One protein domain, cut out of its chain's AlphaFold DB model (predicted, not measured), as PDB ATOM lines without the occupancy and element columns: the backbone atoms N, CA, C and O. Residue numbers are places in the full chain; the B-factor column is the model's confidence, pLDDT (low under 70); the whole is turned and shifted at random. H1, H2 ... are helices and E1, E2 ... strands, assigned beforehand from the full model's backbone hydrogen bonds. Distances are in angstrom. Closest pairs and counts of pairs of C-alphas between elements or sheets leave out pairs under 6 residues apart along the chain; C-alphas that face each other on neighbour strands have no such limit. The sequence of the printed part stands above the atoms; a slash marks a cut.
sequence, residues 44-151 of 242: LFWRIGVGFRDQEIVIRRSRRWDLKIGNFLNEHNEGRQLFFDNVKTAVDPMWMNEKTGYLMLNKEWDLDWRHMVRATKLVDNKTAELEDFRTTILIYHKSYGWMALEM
ATOM      1  N   LEU A  44      -5.016  -9.866 -39.762       79.56
ATOM      2  CA  LEU A  44      -5.906 -10.086 -40.898       79.56
ATOM      3  C   LEU A  44      -6.024 -11.557 -41.241       79.56
ATOM      4  O   LEU A  44      -7.124 -12.047 -41.455       79.56
ATOM      5  N   PHE A  45      -4.902 -12.276 -41.255       78.56
ATOM      6  CA  PHE A  45      -4.920 -13.713 -41.512       78.56
ATOM      7  C   PHE A  45      -5.684 -14.470 -40.426       78.56
ATOM      8  O   PHE A  45      -6.377 -15.436 -40.737       78.56
ATOM      9  N   TRP A  46      -5.599 -14.022 -39.170       82.56
ATOM     10  CA  TRP A  46      -6.428 -14.573 -38.106       82.56
ATOM     11  C   TRP A  46      -7.915 -14.307 -38.351       82.56
ATOM     12  O   TRP A  46      -8.700 -15.253 -38.340       82.56
ATOM     13  N   ARG A  47      -8.300 -13.066 -38.671       85.94
ATOM     14  CA  ARG A  47      -9.705 -12.717 -38.934       85.94
ATOM     15  C   ARG A  47     -10.285 -13.393 -40.170       85.94
ATOM     16  O   ARG A  47     -11.419 -13.848 -40.120       85.94
ATOM     17  N   ILE A  48      -9.504 -13.543 -41.235       83.75
ATOM     18  CA  ILE A  48      -9.913 -14.290 -42.431       83.75
ATOM     19  C   ILE A  48     -10.014 -15.793 -42.128       83.75
ATOM     20  O   ILE A  48     -10.889 -16.469 -42.657       83.75
ATOM     21  N   GLY A  49      -9.128 -16.329 -41.283       80.88
ATOM     22  CA  GLY A  49      -9.083 -17.758 -40.974       80.88
ATOM     23  C   GLY A  49     -10.106 -18.239 -39.941       80.88
ATOM     24  O   GLY A  49     -10.503 -19.397 -40.004       80.88
ATOM     25  N   VAL A  50     -10.496 -17.388 -38.987       84.12
ATOM     26  CA  VAL A  50     -11.356 -17.748 -37.839       84.12
ATOM     27  C   VAL A  50     -12.729 -17.074 -37.893       84.12
ATOM     28  O   VAL A  50     -13.715 -17.667 -37.449       84.12
ATOM     29  N   GLY A  51     -12.803 -15.861 -38.446       85.00
ATOM     30  CA  GLY A  51     -13.992 -15.013 -38.407       85.00
ATOM     31  C   GLY A  51     -14.177 -14.280 -37.073       85.00
ATOM     32  O   GLY A  51     -13.224 -14.065 -36.315       85.00
ATOM     33  N   PHE A  52     -15.419 -13.873 -36.814       83.31
ATOM     34  CA  PHE A  52     -15.873 -13.335 -35.532       83.31
ATOM     35  C   PHE A  52     -16.750 -14.388 -34.857       83.31
ATOM     36  O   PHE A  52     -17.650 -14.931 -35.497       83.31
ATOM     37  N   ARG A  53     -16.448 -14.706 -33.599       82.12
ATOM     38  CA  ARG A  53     -17.124 -15.746 -32.815       82.12
ATOM     39  C   ARG A  53     -17.416 -15.220 -31.415       82.12
ATOM     40  O   ARG A  53     -16.714 -14.326 -30.949       82.12
ATOM     41  N   ASP A  54     -18.394 -15.823 -30.749       82.69
ATOM     42  CA  ASP A  54     -18.751 -15.475 -29.367       82.69
ATOM     43  C   ASP A  54     -17.653 -15.875 -28.370       82.69
ATOM     44  O   ASP A  54     -17.441 -15.207 -27.361       82.69
ATOM     45  N   GLN A  55     -16.925 -16.953 -28.674       84.31
ATOM     46  CA  GLN A  55     -15.792 -17.438 -27.892       84.31
ATOM     47  C   GLN A  55     -14.549 -17.532 -28.781       84.31
ATOM     48  O   GLN A  55     -14.573 -18.146 -29.853       84.31
ATOM     49  N   GLU A  56     -13.452 -16.915 -28.339       86.12
ATOM     50  CA  GLU A  56     -12.188 -16.855 -29.076       86.12
ATOM     51  C   GLU A  56     -11.062 -17.542 -28.293       86.12
ATOM     52  O   GLU A  56     -10.871 -17.298 -27.103       86.12
ATOM     53  N   ILE A  57     -10.265 -18.364 -28.983       89.31
ATOM     54  CA  ILE A  57      -9.066 -18.980 -28.405       89.31
ATOM     55  C   ILE A  57      -7.895 -18.010 -28.557       89.31
ATOM     56  O   ILE A  57      -7.456 -17.714 -29.673       89.31
ATOM     57  N   VAL A  58      -7.359 -17.548 -27.429       89.50
ATOM     58  CA  VAL A  58      -6.242 -16.598 -27.385       89.50
ATOM     59  C   VAL A  58      -4.971 -17.305 -26.930       89.50
ATOM     60  O   VAL A  58      -4.835 -17.684 -25.771       89.50
ATOM     61  N   ILE A  59      -4.000 -17.435 -27.836       90.81
ATOM     62  CA  ILE A  59      -2.691 -18.021 -27.527       90.81
ATOM     63  C   ILE A  59      -1.670 -16.903 -27.378       90.81
ATOM     64  O   ILE A  59      -1.392 -16.152 -28.318       90.81
ATOM     65  N   ARG A  60      -1.094 -16.818 -26.178       90.12
ATOM     66  CA  ARG A  60      -0.052 -15.855 -25.826       90.12
ATOM     67  C   ARG A  60       1.307 -16.537 -25.758       90.12
ATOM     68  O   ARG A  60       1.435 -17.656 -25.274       90.12
ATOM     69  N   ARG A  61       2.332 -15.829 -26.223       89.44
ATOM     70  CA  ARG A  61       3.726 -16.266 -26.233       89.44
ATOM     71  C   ARG A  61       4.594 -15.278 -25.470       89.44
ATOM     72  O   ARG A  61       4.420 -14.067 -25.592       89.44
ATOM     73  N   SER A  62       5.550 -15.791 -24.709       89.00
ATOM     74  CA  SER A  62       6.505 -14.973 -23.967       89.00
ATOM     75  C   SER A  62       7.372 -14.107 -24.892       89.00
ATOM     76  O   SER A  62       7.877 -14.546 -25.930       89.00
ATOM     77  N   ARG A  63       7.597 -12.852 -24.497       85.62
ATOM     78  CA  ARG A  63       8.520 -11.912 -25.142       85.62
ATOM     79  C   ARG A  63       9.906 -12.015 -24.513       85.62
ATOM     80  O   ARG A  63      10.355 -11.107 -23.819       85.62
ATOM     81  N   ARG A  64      10.601 -13.127 -24.774       84.44
ATOM     82  CA  ARG A  64      12.006 -13.390 -24.389       84.44
ATOM     83  C   ARG A  64      12.301 -13.418 -22.886       84.44
ATOM     84  O   ARG A  64      13.445 -13.681 -22.520       84.44
ATOM     85  N   TRP A  65      11.337 -13.145 -22.007       84.69
ATOM     86  CA  TRP A  65      11.533 -13.297 -20.562       84.69
ATOM     87  C   TRP A  65      11.695 -14.773 -20.176       84.69
ATOM     88  O   TRP A  65      12.405 -15.062 -19.220       84.69
ATOM     89  N   ASP A  66      11.182 -15.696 -20.995       80.00
ATOM     90  CA  ASP A  66      11.444 -17.138 -20.923       80.00
ATOM     91  C   ASP A  66      12.939 -17.483 -20.956       80.00
ATOM     92  O   ASP A  66      13.380 -18.401 -20.269       80.00
ATOM     93  N   LEU A  67      13.754 -16.695 -21.667       81.25
ATOM     94  CA  LEU A  67      15.204 -16.899 -21.730       81.25
ATOM     95  C   LEU A  67      15.914 -16.546 -20.415       81.25
ATOM     96  O   LEU A  67      17.039 -16.988 -20.196       81.25
ATOM     97  N   LYS A  68      15.284 -15.736 -19.552       79.25
ATOM     98  CA  LYS A  68      15.872 -15.246 -18.295       79.25
ATOM     99  C   LYS A  68      15.593 -16.149 -17.096       79.25
ATOM    100  O   LYS A  68      16.284 -16.045 -16.095       79.25
ATOM    101  N   ILE A  69      14.592 -17.019 -17.196       75.81
ATOM    102  CA  ILE A  69      14.119 -17.867 -16.093       75.81
ATOM    103  C   ILE A  69      15.109 -18.993 -15.762       75.81
ATOM    104  O   ILE A  69      15.169 -19.470 -14.629       75.81
ATOM    105  N   GLY A  70      15.897 -19.440 -16.744       74.81
ATOM    106  CA  GLY A  70      16.766 -20.602 -16.572       74.81
ATOM    107  C   GLY A  70      15.963 -21.874 -16.269       74.81
ATOM    108  O   GLY A  70      14.902 -22.103 -16.849       74.81
ATOM    109  N   ASN A  71      16.473 -22.727 -15.376       76.50
ATOM    110  CA  ASN A  71      15.775 -23.951 -14.975       76.50
ATOM    111  C   ASN A  71      14.747 -23.650 -13.871       76.50
ATOM    112  O   ASN A  71      15.105 -23.560 -12.696       76.50
ATOM    113  N   PHE A  72      13.480 -23.485 -14.253       72.62
ATOM    114  CA  PHE A  72      12.381 -23.172 -13.329       72.62
ATOM    115  C   PHE A  72      11.976 -24.332 -12.408       72.62
ATOM    116  O   PHE A  72      11.240 -24.107 -11.451       72.62
ATOM    117  N   LEU A  73      12.430 -25.561 -12.680       72.69
ATOM    118  CA  LEU A  73      12.131 -26.726 -11.839       72.69
ATOM    119  C   LEU A  73      12.964 -26.742 -10.554       72.69
ATOM    120  O   LEU A  73      12.593 -27.395  -9.584       72.69
ATOM    121  N   ASN A  74      14.076 -26.006 -10.525       73.88
ATOM    122  CA  ASN A  74      14.909 -25.897  -9.337       73.88
ATOM    123  C   ASN A  74      14.290 -24.892  -8.358       73.88
ATOM    124  O   ASN A  74      14.139 -23.715  -8.682       73.88
ATOM    125  N   GLU A  75      13.982 -25.333  -7.138       61.72
ATOM    126  CA  GLU A  75      13.259 -24.511  -6.154       61.72
ATOM    127  C   GLU A  75      14.024 -23.268  -5.689       61.72
ATOM    128  O   GLU A  75      13.413 -22.270  -5.328       61.72
ATOM    129  N   HIS A  76      15.353 -23.314  -5.761       59.97
ATOM    130  CA  HIS A  76      16.254 -22.242  -5.330       59.97
ATOM    131  C   HIS A  76      16.529 -21.198  -6.424       59.97
ATOM    132  O   HIS A  76      17.385 -20.336  -6.255       59.97
ATOM    133  N   ASN A  77      15.868 -21.298  -7.579       73.56
ATOM    134  CA  ASN A  77      16.089 -20.379  -8.686       73.56
ATOM    135  C   ASN A  77      15.121 -19.189  -8.596       73.56
ATOM    136  O   ASN A  77      13.905 -19.372  -8.672       73.56
ATOM    137  N   GLU A  78      15.658 -17.970  -8.530       71.12
ATOM    138  CA  GLU A  78      14.885 -16.717  -8.601       71.12
ATOM    139  C   GLU A  78      13.987 -16.653  -9.852       71.12
ATOM    140  O   GLU A  78      12.891 -16.092  -9.825       71.12
ATOM    141  N   GLY A  79      14.391 -17.316 -10.944       75.06
ATOM    142  CA  GLY A  79      13.591 -17.429 -12.161       75.06
ATOM    143  C   GLY A  79      12.254 -18.155 -11.971       75.06
ATOM    144  O   GLY A  79      11.308 -17.869 -12.705       75.06
ATOM    145  N   ARG A  80      12.133 -19.051 -10.979       79.69
ATOM    146  CA  ARG A  80      10.879 -19.765 -10.683       79.69
ATOM    147  C   ARG A  80       9.793 -18.796 -10.213       79.69
ATOM    148  O   ARG A  80       8.668 -18.887 -10.692       79.69
ATOM    149  N   GLN A  81      10.128 -17.851  -9.336       78.06
ATOM    150  CA  GLN A  81       9.173 -16.844  -8.857       78.06
ATOM    151  C   GLN A  81       8.709 -15.944 -10.004       78.06
ATOM    152  O   GLN A  81       7.515 -15.859 -10.269       78.06
ATOM    153  N   LEU A  82       9.652 -15.409 -10.791       81.44
ATOM    154  CA  LEU A  82       9.338 -14.612 -11.985       81.44
ATOM    155  C   LEU A  82       8.464 -15.369 -12.997       81.44
ATOM    156  O   LEU A  82       7.633 -14.764 -13.675       81.44
ATOM    157  N   PHE A  83       8.657 -16.684 -13.131       84.81
ATOM    158  CA  PHE A  83       7.810 -17.524 -13.969       84.81
ATOM    159  C   PHE A  83       6.369 -17.556 -13.450       84.81
ATOM    160  O   PHE A  83       5.447 -17.223 -14.198       84.81
ATOM    161  N   PHE A  84       6.174 -17.911 -12.178       82.69
ATOM    162  CA  PHE A  84       4.836 -18.012 -11.598       82.69
ATOM    163  C   PHE A  84       4.125 -16.663 -11.535       82.69
ATOM    164  O   PHE A  84       2.941 -16.613 -11.853       82.69
ATOM    165  N   ASP A  85       4.822 -15.570 -11.234       84.56
ATOM    166  CA  ASP A  85       4.221 -14.232 -11.177       84.56
ATOM    167  C   ASP A  85       3.696 -13.786 -12.549       84.56
ATOM    168  O   ASP A  85       2.548 -13.342 -12.680       84.56
ATOM    169  N   ASN A  86       4.501 -13.970 -13.604       86.31
ATOM    170  CA  ASN A  86       4.106 -13.625 -14.971       86.31
ATOM    171  C   ASN A  86       2.957 -14.500 -15.480       86.31
ATOM    172  O   ASN A  86       2.052 -14.003 -16.153       86.31
ATOM    173  N   VAL A  87       2.995 -15.799 -15.179       86.31
ATOM    174  CA  VAL A  87       1.976 -16.754 -15.623       86.31
ATOM    175  C   VAL A  87       0.674 -16.568 -14.853       86.31
ATOM    176  O   VAL A  87      -0.374 -16.498 -15.485       86.31
ATOM    177  N   LYS A  88       0.721 -16.403 -13.526       84.56
ATOM    178  CA  LYS A  88      -0.458 -16.170 -12.679       84.56
ATOM    179  C   LYS A  88      -1.215 -14.918 -13.103       84.56
ATOM    180  O   LYS A  88      -2.423 -14.976 -13.284       84.56
ATOM    181  N   THR A  89      -0.494 -13.824 -13.342       85.00
ATOM    182  CA  THR A  89      -1.088 -12.578 -13.846       85.00
ATOM    183  C   THR A  89      -1.707 -12.774 -15.231       85.00
ATOM    184  O   THR A  89      -2.730 -12.178 -15.556       85.00
ATOM    185  N   ALA A  90      -1.106 -13.623 -16.071       84.75
ATOM    186  CA  ALA A  90      -1.633 -13.898 -17.398       84.75
ATOM    187  C   ALA A  90      -2.925 -14.731 -17.358       84.75
ATOM    188  O   ALA A  90      -3.821 -14.451 -18.153       84.75
ATOM    189  N   VAL A  91      -3.031 -15.730 -16.476       84.44
ATOM    190  CA  VAL A  91      -4.186 -16.652 -16.393       84.44
ATOM    191  C   VAL A  91      -5.272 -16.212 -15.409       84.44
ATOM    192  O   VAL A  91      -6.167 -16.993 -15.092       84.44
ATOM    193  N   ASP A  92      -5.214 -14.974 -14.921       83.19
ATOM    194  CA  ASP A  92      -6.233 -14.423 -14.032       83.19
ATOM    195  C   ASP A  92      -7.614 -14.364 -14.735       83.19
ATOM    196  O   ASP A  92      -7.727 -13.757 -15.805       83.19
ATOM    197  N   PRO A  93      -8.683 -14.981 -14.185       78.19
ATOM    198  CA  PRO A  93     -10.001 -15.028 -14.822       78.19
ATOM    199  C   PRO A  93     -10.650 -13.664 -14.988       78.19
ATOM    200  O   PRO A  93     -11.349 -13.444 -15.974       78.19
ATOM    201  N   MET A  94     -10.441 -12.758 -14.029       78.06
ATOM    202  CA  MET A  94     -10.992 -11.410 -14.089       78.06
ATOM    203  C   MET A  94     -10.345 -10.672 -15.259       78.06
ATOM    204  O   MET A  94     -11.039 -10.155 -16.132       78.06
ATOM    205  N   TRP A  95      -9.020 -10.774 -15.371       79.25
ATOM    206  CA  TRP A  95      -8.281 -10.218 -16.499       79.25
ATOM    207  C   TRP A  95      -8.682 -10.818 -17.849       79.25
ATOM    208  O   TRP A  95      -8.792 -10.094 -18.843       79.25
ATOM    209  N   MET A  96      -8.898 -12.135 -17.900       81.50
ATOM    210  CA  MET A  96      -9.279 -12.827 -19.131       81.50
ATOM    211  C   MET A  96     -10.696 -12.482 -19.595       81.50
ATOM    212  O   MET A  96     -10.921 -12.385 -20.797       81.50
ATOM    213  N   ASN A  97     -11.630 -12.266 -18.666       80.62
ATOM    214  CA  ASN A  97     -13.021 -11.944 -18.989       80.62
ATOM    215  C   ASN A  97     -13.225 -10.462 -19.345       80.62
ATOM    216  O   ASN A  97     -14.123 -10.138 -20.117       80.62
ATOM    217  N   GLU A  98     -12.410  -9.557 -18.801       80.88
ATOM    218  CA  GLU A  98     -12.546  -8.112 -19.037       80.88
ATOM    219  C   GLU A  98     -11.941  -7.643 -20.366       80.88
ATOM    220  O   GLU A  98     -12.321  -6.592 -20.891       80.88
ATOM    221  N   LYS A  99     -10.961  -8.375 -20.904       80.19
ATOM    222  CA  LYS A  99     -10.145  -7.909 -22.030       80.19
ATOM    223  C   LYS A  99     -10.225  -8.823 -23.235       80.19
ATOM    224  O   LYS A  99     -10.175 -10.038 -23.133       80.19
ATOM    225  N   THR A 100     -10.237  -8.215 -24.416       82.12
ATOM    226  CA  THR A 100     -10.029  -8.941 -25.675       82.12
ATOM    227  C   THR A 100      -8.556  -9.319 -25.838       82.12
ATOM    228  O   THR A 100      -7.673  -8.651 -25.293       82.12
ATOM    229  N   GLY A 101      -8.261 -10.346 -26.643       80.25
ATOM    230  CA  GLY A 101      -6.888 -10.835 -26.831       80.25
ATOM    231  C   GLY A 101      -5.879  -9.737 -27.194       80.25
ATOM    232  O   GLY A 101      -4.787  -9.703 -26.630       80.25
ATOM    233  N   TYR A 102      -6.254  -8.776 -28.049       80.06
ATOM    234  CA  TYR A 102      -5.394  -7.632 -28.399       80.06
ATOM    235  C   TYR A 102      -5.017  -6.754 -27.206       80.06
ATOM    236  O   TYR A 102      -3.885  -6.280 -27.131       80.06
ATOM    237  N   LEU A 103      -5.947  -6.537 -26.276       84.69
ATOM    238  CA  LEU A 103      -5.720  -5.722 -25.082       84.69
ATOM    239  C   LEU A 103      -4.888  -6.453 -24.019       84.69
ATOM    240  O   LEU A 103      -4.453  -5.828 -23.053       84.69
ATOM    241  N   MET A 104      -4.645  -7.755 -24.200       84.56
ATOM    242  CA  MET A 104      -3.745  -8.545 -23.359       84.56
ATOM    243  C   MET A 104      -2.282  -8.491 -23.819       84.56
ATOM    244  O   MET A 104      -1.421  -9.091 -23.173       84.56
ATOM    245  N   LEU A 105      -1.976  -7.792 -24.918       84.88
ATOM    246  CA  LEU A 105      -0.601  -7.537 -25.342       84.88
ATOM    247  C   LEU A 105       0.095  -6.611 -24.344       84.88
ATOM    248  O   LEU A 105      -0.369  -5.502 -24.081       84.88
ATOM    249  N   ASN A 106       1.250  -7.028 -23.836       85.50
ATOM    250  CA  ASN A 106       2.059  -6.210 -22.938       85.50
ATOM    251  C   ASN A 106       3.560  -6.396 -23.223       85.50
ATOM    252  O   ASN A 106       3.964  -6.869 -24.292       85.50
ATOM    253  N   LYS A 107       4.425  -5.936 -22.319       85.38
ATOM    254  CA  LYS A 107       5.878  -6.038 -22.501       85.38
ATOM    255  C   LYS A 107       6.349  -7.493 -22.402       85.38
ATOM    256  O   LYS A 107       7.327  -7.859 -23.051       85.38
ATOM    257  N   GLU A 108       5.622  -8.312 -21.655       85.44
ATOM    258  CA  GLU A 108       5.919  -9.702 -21.337       85.44
ATOM    259  C   GLU A 108       5.305 -10.681 -22.351       85.44
ATOM    260  O   GLU A 108       5.897 -11.718 -22.637       85.44
ATOM    261  N   TRP A 109       4.166 -10.364 -22.959       88.56
ATOM    262  CA  TRP A 109       3.372 -11.287 -23.770       88.56
ATOM    263  C   TRP A 109       3.067 -10.721 -25.158       88.56
ATOM    264  O   TRP A 109       2.701  -9.557 -25.328       88.56
ATOM    265  N   ASP A 110       3.215 -11.576 -26.168       88.88
ATOM    266  CA  ASP A 110       2.770 -11.348 -27.543       88.88
ATOM    267  C   ASP A 110       1.673 -12.346 -27.922       88.88
ATOM    268  O   ASP A 110       1.535 -13.387 -27.283       88.88
ATOM    269  N   LEU A 111       0.918 -12.060 -28.980       88.56
ATOM    270  CA  LEU A 111      -0.073 -12.993 -29.517       88.56
ATOM    271  C   LEU A 111       0.528 -13.857 -30.618       88.56
ATOM    272  O   LEU A 111       1.227 -13.361 -31.506       88.56
ATOM    273  N   ASP A 112       0.218 -15.152 -30.580       89.00
ATOM    274  CA  ASP A 112       0.608 -16.094 -31.623       89.00
ATOM    275  C   ASP A 112      -0.559 -16.393 -32.562       89.00
ATOM    276  O   ASP A 112      -1.269 -17.394 -32.436       89.00
ATOM    277  N   TRP A 113      -0.739 -15.508 -33.543       86.81
ATOM    278  CA  TRP A 113      -1.822 -15.578 -34.524       86.81
ATOM    279  C   TRP A 113      -1.863 -16.914 -35.264       86.81
ATOM    280  O   TRP A 113      -2.936 -17.462 -35.516       86.81
ATOM    281  N   ARG A 114      -0.695 -17.467 -35.617       86.94
ATOM    282  CA  ARG A 114      -0.623 -18.733 -36.355       86.94
ATOM    283  C   ARG A 114      -1.169 -19.885 -35.520       86.94
ATOM    284  O   ARG A 114      -1.894 -20.727 -36.053       86.94
ATOM    285  N   HIS A 115      -0.803 -19.941 -34.244       89.88
ATOM    286  CA  HIS A 115      -1.291 -20.985 -33.353       89.88
ATOM    287  C   HIS A 115      -2.752 -20.756 -32.965       89.88
ATOM    288  O   HIS A 115      -3.485 -21.734 -32.919       89.88
ATOM    289  N   MET A 116      -3.216 -19.509 -32.816       90.31
ATOM    290  CA  MET A 116      -4.640 -19.204 -32.599       90.31
ATOM    291  C   MET A 116      -5.523 -19.756 -33.727       90.31
ATOM    292  O   MET A 116      -6.502 -20.455 -33.468       90.31
ATOM    293  N   VAL A 117      -5.143 -19.524 -34.993       89.94
ATOM    294  CA  VAL A 117      -5.864 -20.086 -36.152       89.94
ATOM    295  C   VAL A 117      -5.840 -21.616 -36.130       89.94
ATOM    296  O   VAL A 117      -6.847 -22.255 -36.418       89.94
ATOM    297  N   ARG A 118      -4.698 -22.227 -35.795       90.62
ATOM    298  CA  ARG A 118      -4.575 -23.693 -35.730       90.62
ATOM    299  C   ARG A 118      -5.404 -24.306 -34.607       90.62
ATOM    300  O   ARG A 118      -6.072 -25.296 -34.862       90.62
ATOM    301  N   ALA A 119      -5.373 -23.726 -33.412       90.56
ATOM    302  CA  ALA A 119      -6.162 -24.187 -32.275       90.56
ATOM    303  C   ALA A 119      -7.658 -24.094 -32.578       90.56
ATOM    304  O   ALA A 119      -8.386 -25.059 -32.379       90.56
ATOM    305  N   THR A 120      -8.086 -22.994 -33.200       90.62
ATOM    306  CA  THR A 120      -9.472 -22.855 -33.664       90.62
ATOM    307  C   THR A 120      -9.843 -23.965 -34.649       90.62
ATOM    308  O   THR A 120     -10.876 -24.603 -34.495       90.62
ATOM    309  N   LYS A 121      -8.970 -24.277 -35.617       90.88
ATOM    310  CA  LYS A 121      -9.203 -25.385 -36.556       90.88
ATOM    311  C   LYS A 121      -9.261 -26.757 -35.877       90.88
ATOM    312  O   LYS A 121      -9.975 -27.623 -36.362       90.88
ATOM    313  N   LEU A 122      -8.511 -26.978 -34.796       92.19
ATOM    314  CA  LEU A 122      -8.585 -28.228 -34.028       92.19
ATOM    315  C   LEU A 122      -9.949 -28.388 -33.354       92.19
ATOM    316  O   LEU A 122     -10.511 -29.483 -33.388       92.19
ATOM    317  N   VAL A 123     -10.494 -27.294 -32.818       90.62
ATOM    318  CA  VAL A 123     -11.852 -27.259 -32.263       90.62
ATOM    319  C   VAL A 123     -12.901 -27.448 -33.358       90.62
ATOM    320  O   VAL A 123     -13.803 -28.267 -33.207       90.62
ATOM    321  N   ASP A 124     -12.750 -26.779 -34.504       89.31
ATOM    322  CA  ASP A 124     -13.666 -26.932 -35.644       89.31
ATOM    323  C   ASP A 124     -13.694 -28.378 -36.168       89.31
ATOM    324  O   ASP A 124     -14.747 -28.904 -36.529       89.31
ATOM    325  N   ASN A 125     -12.539 -29.049 -36.151       92.50
ATOM    326  CA  ASN A 125     -12.393 -30.455 -36.521       92.50
ATOM    327  C   ASN A 125     -12.805 -31.430 -35.402       92.50
ATOM    328  O   ASN A 125     -12.619 -32.638 -35.565       92.50
ATOM    329  N   LYS A 126     -13.324 -30.940 -34.267       88.88
ATOM    330  CA  LYS A 126     -13.717 -31.732 -33.086       88.88
ATOM    331  C   LYS A 126     -12.603 -32.631 -32.538       88.88
ATOM    332  O   LYS A 126     -12.865 -33.698 -31.999       88.88
ATOM    333  N   THR A 127     -11.349 -32.227 -32.727       90.81
ATOM    334  CA  THR A 127     -10.183 -32.949 -32.192       90.81
ATOM    335  C   THR A 127      -9.861 -32.511 -30.761       90.81
ATOM    336  O   THR A 127      -9.203 -33.247 -30.036       90.81
ATOM    337  N   ALA A 128     -10.310 -31.316 -30.374       88.25
ATOM    338  CA  ALA A 128     -10.167 -30.743 -29.041       88.25
ATOM    339  C   ALA A 128     -11.417 -29.921 -28.702       88.25
ATOM    340  O   ALA A 128     -12.119 -29.459 -29.609       88.25
ATOM    341  N   GLU A 129     -11.675 -29.718 -27.418       87.06
ATOM    342  CA  GLU A 129     -12.763 -28.875 -26.931       87.06
ATOM    343  C   GLU A 129     -12.268 -27.454 -26.631       87.06
ATOM    344  O   GLU A 129     -11.071 -27.194 -26.515       87.06
ATOM    345  N   LEU A 130     -13.189 -26.489 -26.531       84.62
ATOM    346  CA  LEU A 130     -12.822 -25.113 -26.165       84.62
ATOM    347  C   LEU A 130     -12.262 -25.032 -24.740       84.62
ATOM    348  O   LEU A 130     -11.386 -24.207 -24.476       84.62
ATOM    349  N   GLU A 131     -12.750 -25.885 -23.840       83.31
ATOM    350  CA  GLU A 131     -12.316 -25.903 -22.443       83.31
ATOM    351  C   GLU A 131     -10.849 -26.327 -22.293       83.31
ATOM    352  O   GLU A 131     -10.143 -25.751 -21.462       83.31
ATOM    353  N   ASP A 132     -10.349 -27.192 -23.184       83.25
ATOM    354  CA  ASP A 132      -8.951 -27.650 -23.210       83.25
ATOM    355  C   ASP A 132      -7.940 -26.500 -23.372       83.25
ATOM    356  O   ASP A 132      -6.755 -26.641 -23.059       83.25
ATOM    357  N   PHE A 133      -8.379 -25.339 -23.874       85.62
ATOM    358  CA  PHE A 133      -7.523 -24.174 -24.115       85.62
ATOM    359  C   PHE A 133      -7.646 -23.073 -23.052       85.62
ATOM    360  O   PHE A 133      -6.971 -22.049 -23.172       85.62
ATOM    361  N   ARG A 134      -8.481 -23.240 -22.017       82.19
ATOM    362  CA  ARG A 134      -8.849 -22.144 -21.103       82.19
ATOM    363  C   ARG A 134      -7.692 -21.647 -20.227       82.19
ATOM    364  O   ARG A 134      -7.457 -20.445 -20.161       82.19
ATOM    365  N   THR A 135      -6.972 -22.545 -19.555       80.50
ATOM    366  CA  THR A 135      -5.847 -22.207 -18.650       80.50
ATOM    367  C   THR A 135      -4.627 -23.096 -18.875       80.50
ATOM    368  O   THR A 135      -3.836 -23.344 -17.965       80.50
ATOM    369  N   THR A 136      -4.461 -23.569 -20.105       86.88
ATOM    370  CA  THR A 136      -3.378 -24.481 -20.469       86.88
ATOM    371  C   THR A 136      -2.108 -23.702 -20.777       86.88
ATOM    372  O   THR A 136      -2.060 -22.886 -21.700       86.88
ATOM    373  N   ILE A 137      -1.050 -23.960 -20.011       88.44
ATOM    374  CA  ILE A 137       0.252 -23.315 -20.187       88.44
ATOM    375  C   ILE A 137       1.230 -24.343 -20.743       88.44
ATOM    376  O   ILE A 137       1.515 -25.353 -20.108       88.44
ATOM    377  N   LEU A 138       1.776 -24.079 -21.928       89.44
ATOM    378  CA  LEU A 138       2.750 -24.961 -22.571       89.44
ATOM    379  C   LEU A 138       4.163 -24.409 -22.406       89.44
ATOM    380  O   LEU A 138       4.443 -23.266 -22.771       89.44
ATOM    381  N   ILE A 139       5.068 -25.237 -21.885       87.88
ATOM    382  CA  ILE A 139       6.451 -24.855 -21.593       87.88
ATOM    383  C   ILE A 139       7.382 -25.925 -22.135       87.88
ATOM    384  O   ILE A 139       7.149 -27.118 -21.961       87.88
ATOM    385  N   TYR A 140       8.471 -25.500 -22.764       86.75
ATOM    386  CA  TYR A 140       9.522 -26.410 -23.194       86.75
ATOM    387  C   TYR A 140      10.677 -26.416 -22.191       86.75
ATOM    388  O   TYR A 140      11.231 -25.365 -21.866       86.75
ATOM    389  N   HIS A 141      11.088 -27.603 -21.753       84.25
ATOM    390  CA  HIS A 141      12.277 -27.814 -20.938       84.25
ATOM    391  C   HIS A 141      13.264 -28.741 -21.651       84.25
ATOM    392  O   HIS A 141      12.878 -29.753 -22.228       84.25
ATOM    393  N   LYS A 142      14.566 -28.438 -21.580       83.19
ATOM    394  CA  LYS A 142      15.600 -29.196 -22.313       83.19
ATOM    395  C   LYS A 142      15.663 -30.677 -21.928       83.19
ATOM    396  O   LYS A 142      15.921 -31.497 -22.798       83.19
ATOM    397  N   SER A 143      15.433 -31.009 -20.657       83.12
ATOM    398  CA  SER A 143      15.535 -32.392 -20.163       83.12
ATOM    399  C   SER A 143      14.232 -33.186 -20.258       83.12
ATOM    400  O   SER A 143      14.284 -34.404 -20.341       83.12
ATOM    401  N   TYR A 144      13.078 -32.511 -20.225       82.81
ATOM    402  CA  TYR A 144      11.759 -33.158 -20.128       82.81
ATOM    403  C   TYR A 144      10.900 -32.963 -21.386       82.81
ATOM    404  O   TYR A 144       9.865 -33.602 -21.529       82.81
ATOM    405  N   GLY A 145      11.327 -32.112 -22.322       88.56
ATOM    406  CA  GLY A 145      10.570 -31.785 -23.524       88.56
ATOM    407  C   GLY A 145       9.439 -30.792 -23.258       88.56
ATOM    408  O   GLY A 145       9.561 -29.897 -22.419       88.56
ATOM    409  N   TRP A 146       8.355 -30.915 -24.025       88.81
ATOM    410  CA  TRP A 146       7.152 -30.107 -23.838       88.81
ATOM    411  C   TRP A 146       6.366 -30.595 -22.629       88.81
ATOM    412  O   TRP A 146       6.064 -31.778 -22.512       88.81
ATOM    413  N   MET A 147       6.014 -29.662 -21.757       86.38
ATOM    414  CA  MET A 147       5.217 -29.895 -20.565       86.38
ATOM    415  C   MET A 147       3.991 -28.989 -20.616       86.38
ATOM    416  O   MET A 147       4.088 -27.821 -21.005       86.38
ATOM    417  N   ALA A 148       2.849 -29.542 -20.223       84.94
ATOM    418  CA  ALA A 148       1.633 -28.790 -19.978       84.94
ATOM    419  C   ALA A 148       1.527 -28.550 -18.473       84.94
ATOM    420  O   ALA A 148       1.534 -29.491 -17.683       84.94
ATOM    421  N   LEU A 149       1.491 -27.281 -18.087       78.94
ATOM    422  CA  LEU A 149       1.131 -26.872 -16.746       78.94
ATOM    423  C   LEU A 149      -0.328 -26.445 -16.788       78.94
ATOM    424  O   LEU A 149      -0.680 -25.413 -17.361       78.94
ATOM    425  N   GLU A 150      -1.163 -27.239 -16.144       69.38
ATOM    426  CA  GLU A 150      -2.482 -26.798 -15.741       69.38
ATOM    427  C   GLU A 150      -2.289 -26.096 -14.403       69.38
ATOM    428  O   GLU A 150      -2.163 -26.720 -13.349       69.38
ATOM    429  N   MET A 151      -2.174 -24.766 -14.448       60.84
ATOM    430  CA  MET A 151      -2.439 -23.990 -13.243       60.84
ATOM    431  C   MET A 151      -3.916 -24.208 -13.007       60.84
ATOM    432  O   MET A 151      -4.708 -23.643 -13.763       60.84
TER     433      MET A 151
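This is residues 44 to 151 of the 242 residues of an uncharacterized protein of Oidiodendron maius Zn (UniProt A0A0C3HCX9). Picture an elongated body of small parts strung round a short two-stranded pair, E1 and E2, near its middle: helices H1 and H6 pack side by side towards one end, and the link between H2 and H3, residues 69 to 77, makes the other end. H3 runs back from that far end towards the middle, H4 and H5 follow it on one side of the body, and the longer hairpin E3 and E4 lies on the opposite side. The printed part has 108 residues, with six named helices and four named strands in the order H1, E1, H2, H3, H4, H5, E2, H6, E3, E4. The class is mixed, helices and strands, and the strands form two antiparallel sheets of two, E1 - E2 and E3 - E4. The whole is compact, with a radius of gyration of the C-alphas of 14.9 A, and spans 45 by 28 by 23 A.

Find C-alpha 44 at (-5.906, -10.086, -40.898); there H1 begins, residues 44 to 50. Go on to E1, residues 60 to 62, and H2, residues 65 to 68. Then look for C-alpha 78 at (14.885, -16.717, -8.601), from which H3, residues 78 to 90, runs 18.9 A. H4 takes residues 93 to 98, H5 residues 101 to 104, and E2 residues 109 to 111. Next comes H6, residues 113 to 124, 16.4 A long. The last two are E3, residues 136 to 141, and E4, residues 145 to 150, each 16.0 A from first to last C-alpha; E4 ends at C-alpha 150, (-2.482, -26.798, -15.741).

Start at H1, which touches H6; their closest C-alphas are those of Trp 46 and Val 117, 5.9 A apart. The two run the same way at a shallow tilt of 13 degrees. Move on to E1, which is near H6, with 5 pairs of C-alphas within 10 A, and is the antiparallel neighbour of E2 at 137 degrees between their directions. Look there for N 61 and O 110, and for N 110 and O 61, each pair at 2.8 A and within hydrogen-bond range. H2 and H3 are close but not clearly touching; their closest C-alphas are those of Lys 68 and Gly 79, 6.9 A apart. H3 and H4 are also close but not clearly touching, with their closest C-alphas, Ala 90 and Met 96, 7.9 A apart; they run the same way at a steep tilt of 45 degrees. H4 and H5 are only just apart, at 8.2 A. The closest C-alphas of H5 and E2 are those of Tyr 102 and Leu 111, at 7.6 A. Last, find the hairpin of E3 and E4, antiparallel at 151 degrees, where N 139 and O 147 are 2.9 A apart and N 147 and O 139 are 2.8 A apart. This hairpin is apart from E1 and E2, and E3 is only just apart from H3, at 8.2 A. In H1, H3, H4 and H6 every O i to N i+4 pair is within hydrogen-bond range; H2 and H5 are too short for such a pair.

The two C-alphas farthest apart are those of Ile 48 and His 76, 46.1 A. The printed part has no cut between residues 44 and 151. One link is long, the 11 residues between H6 and E3; those from H1 to E1 and from H2 to H3 are short, and the others are tight. The mean pLDDT of the printed part is 83.4; look for values under 70 at residues 75 to 76 and 150 to 151.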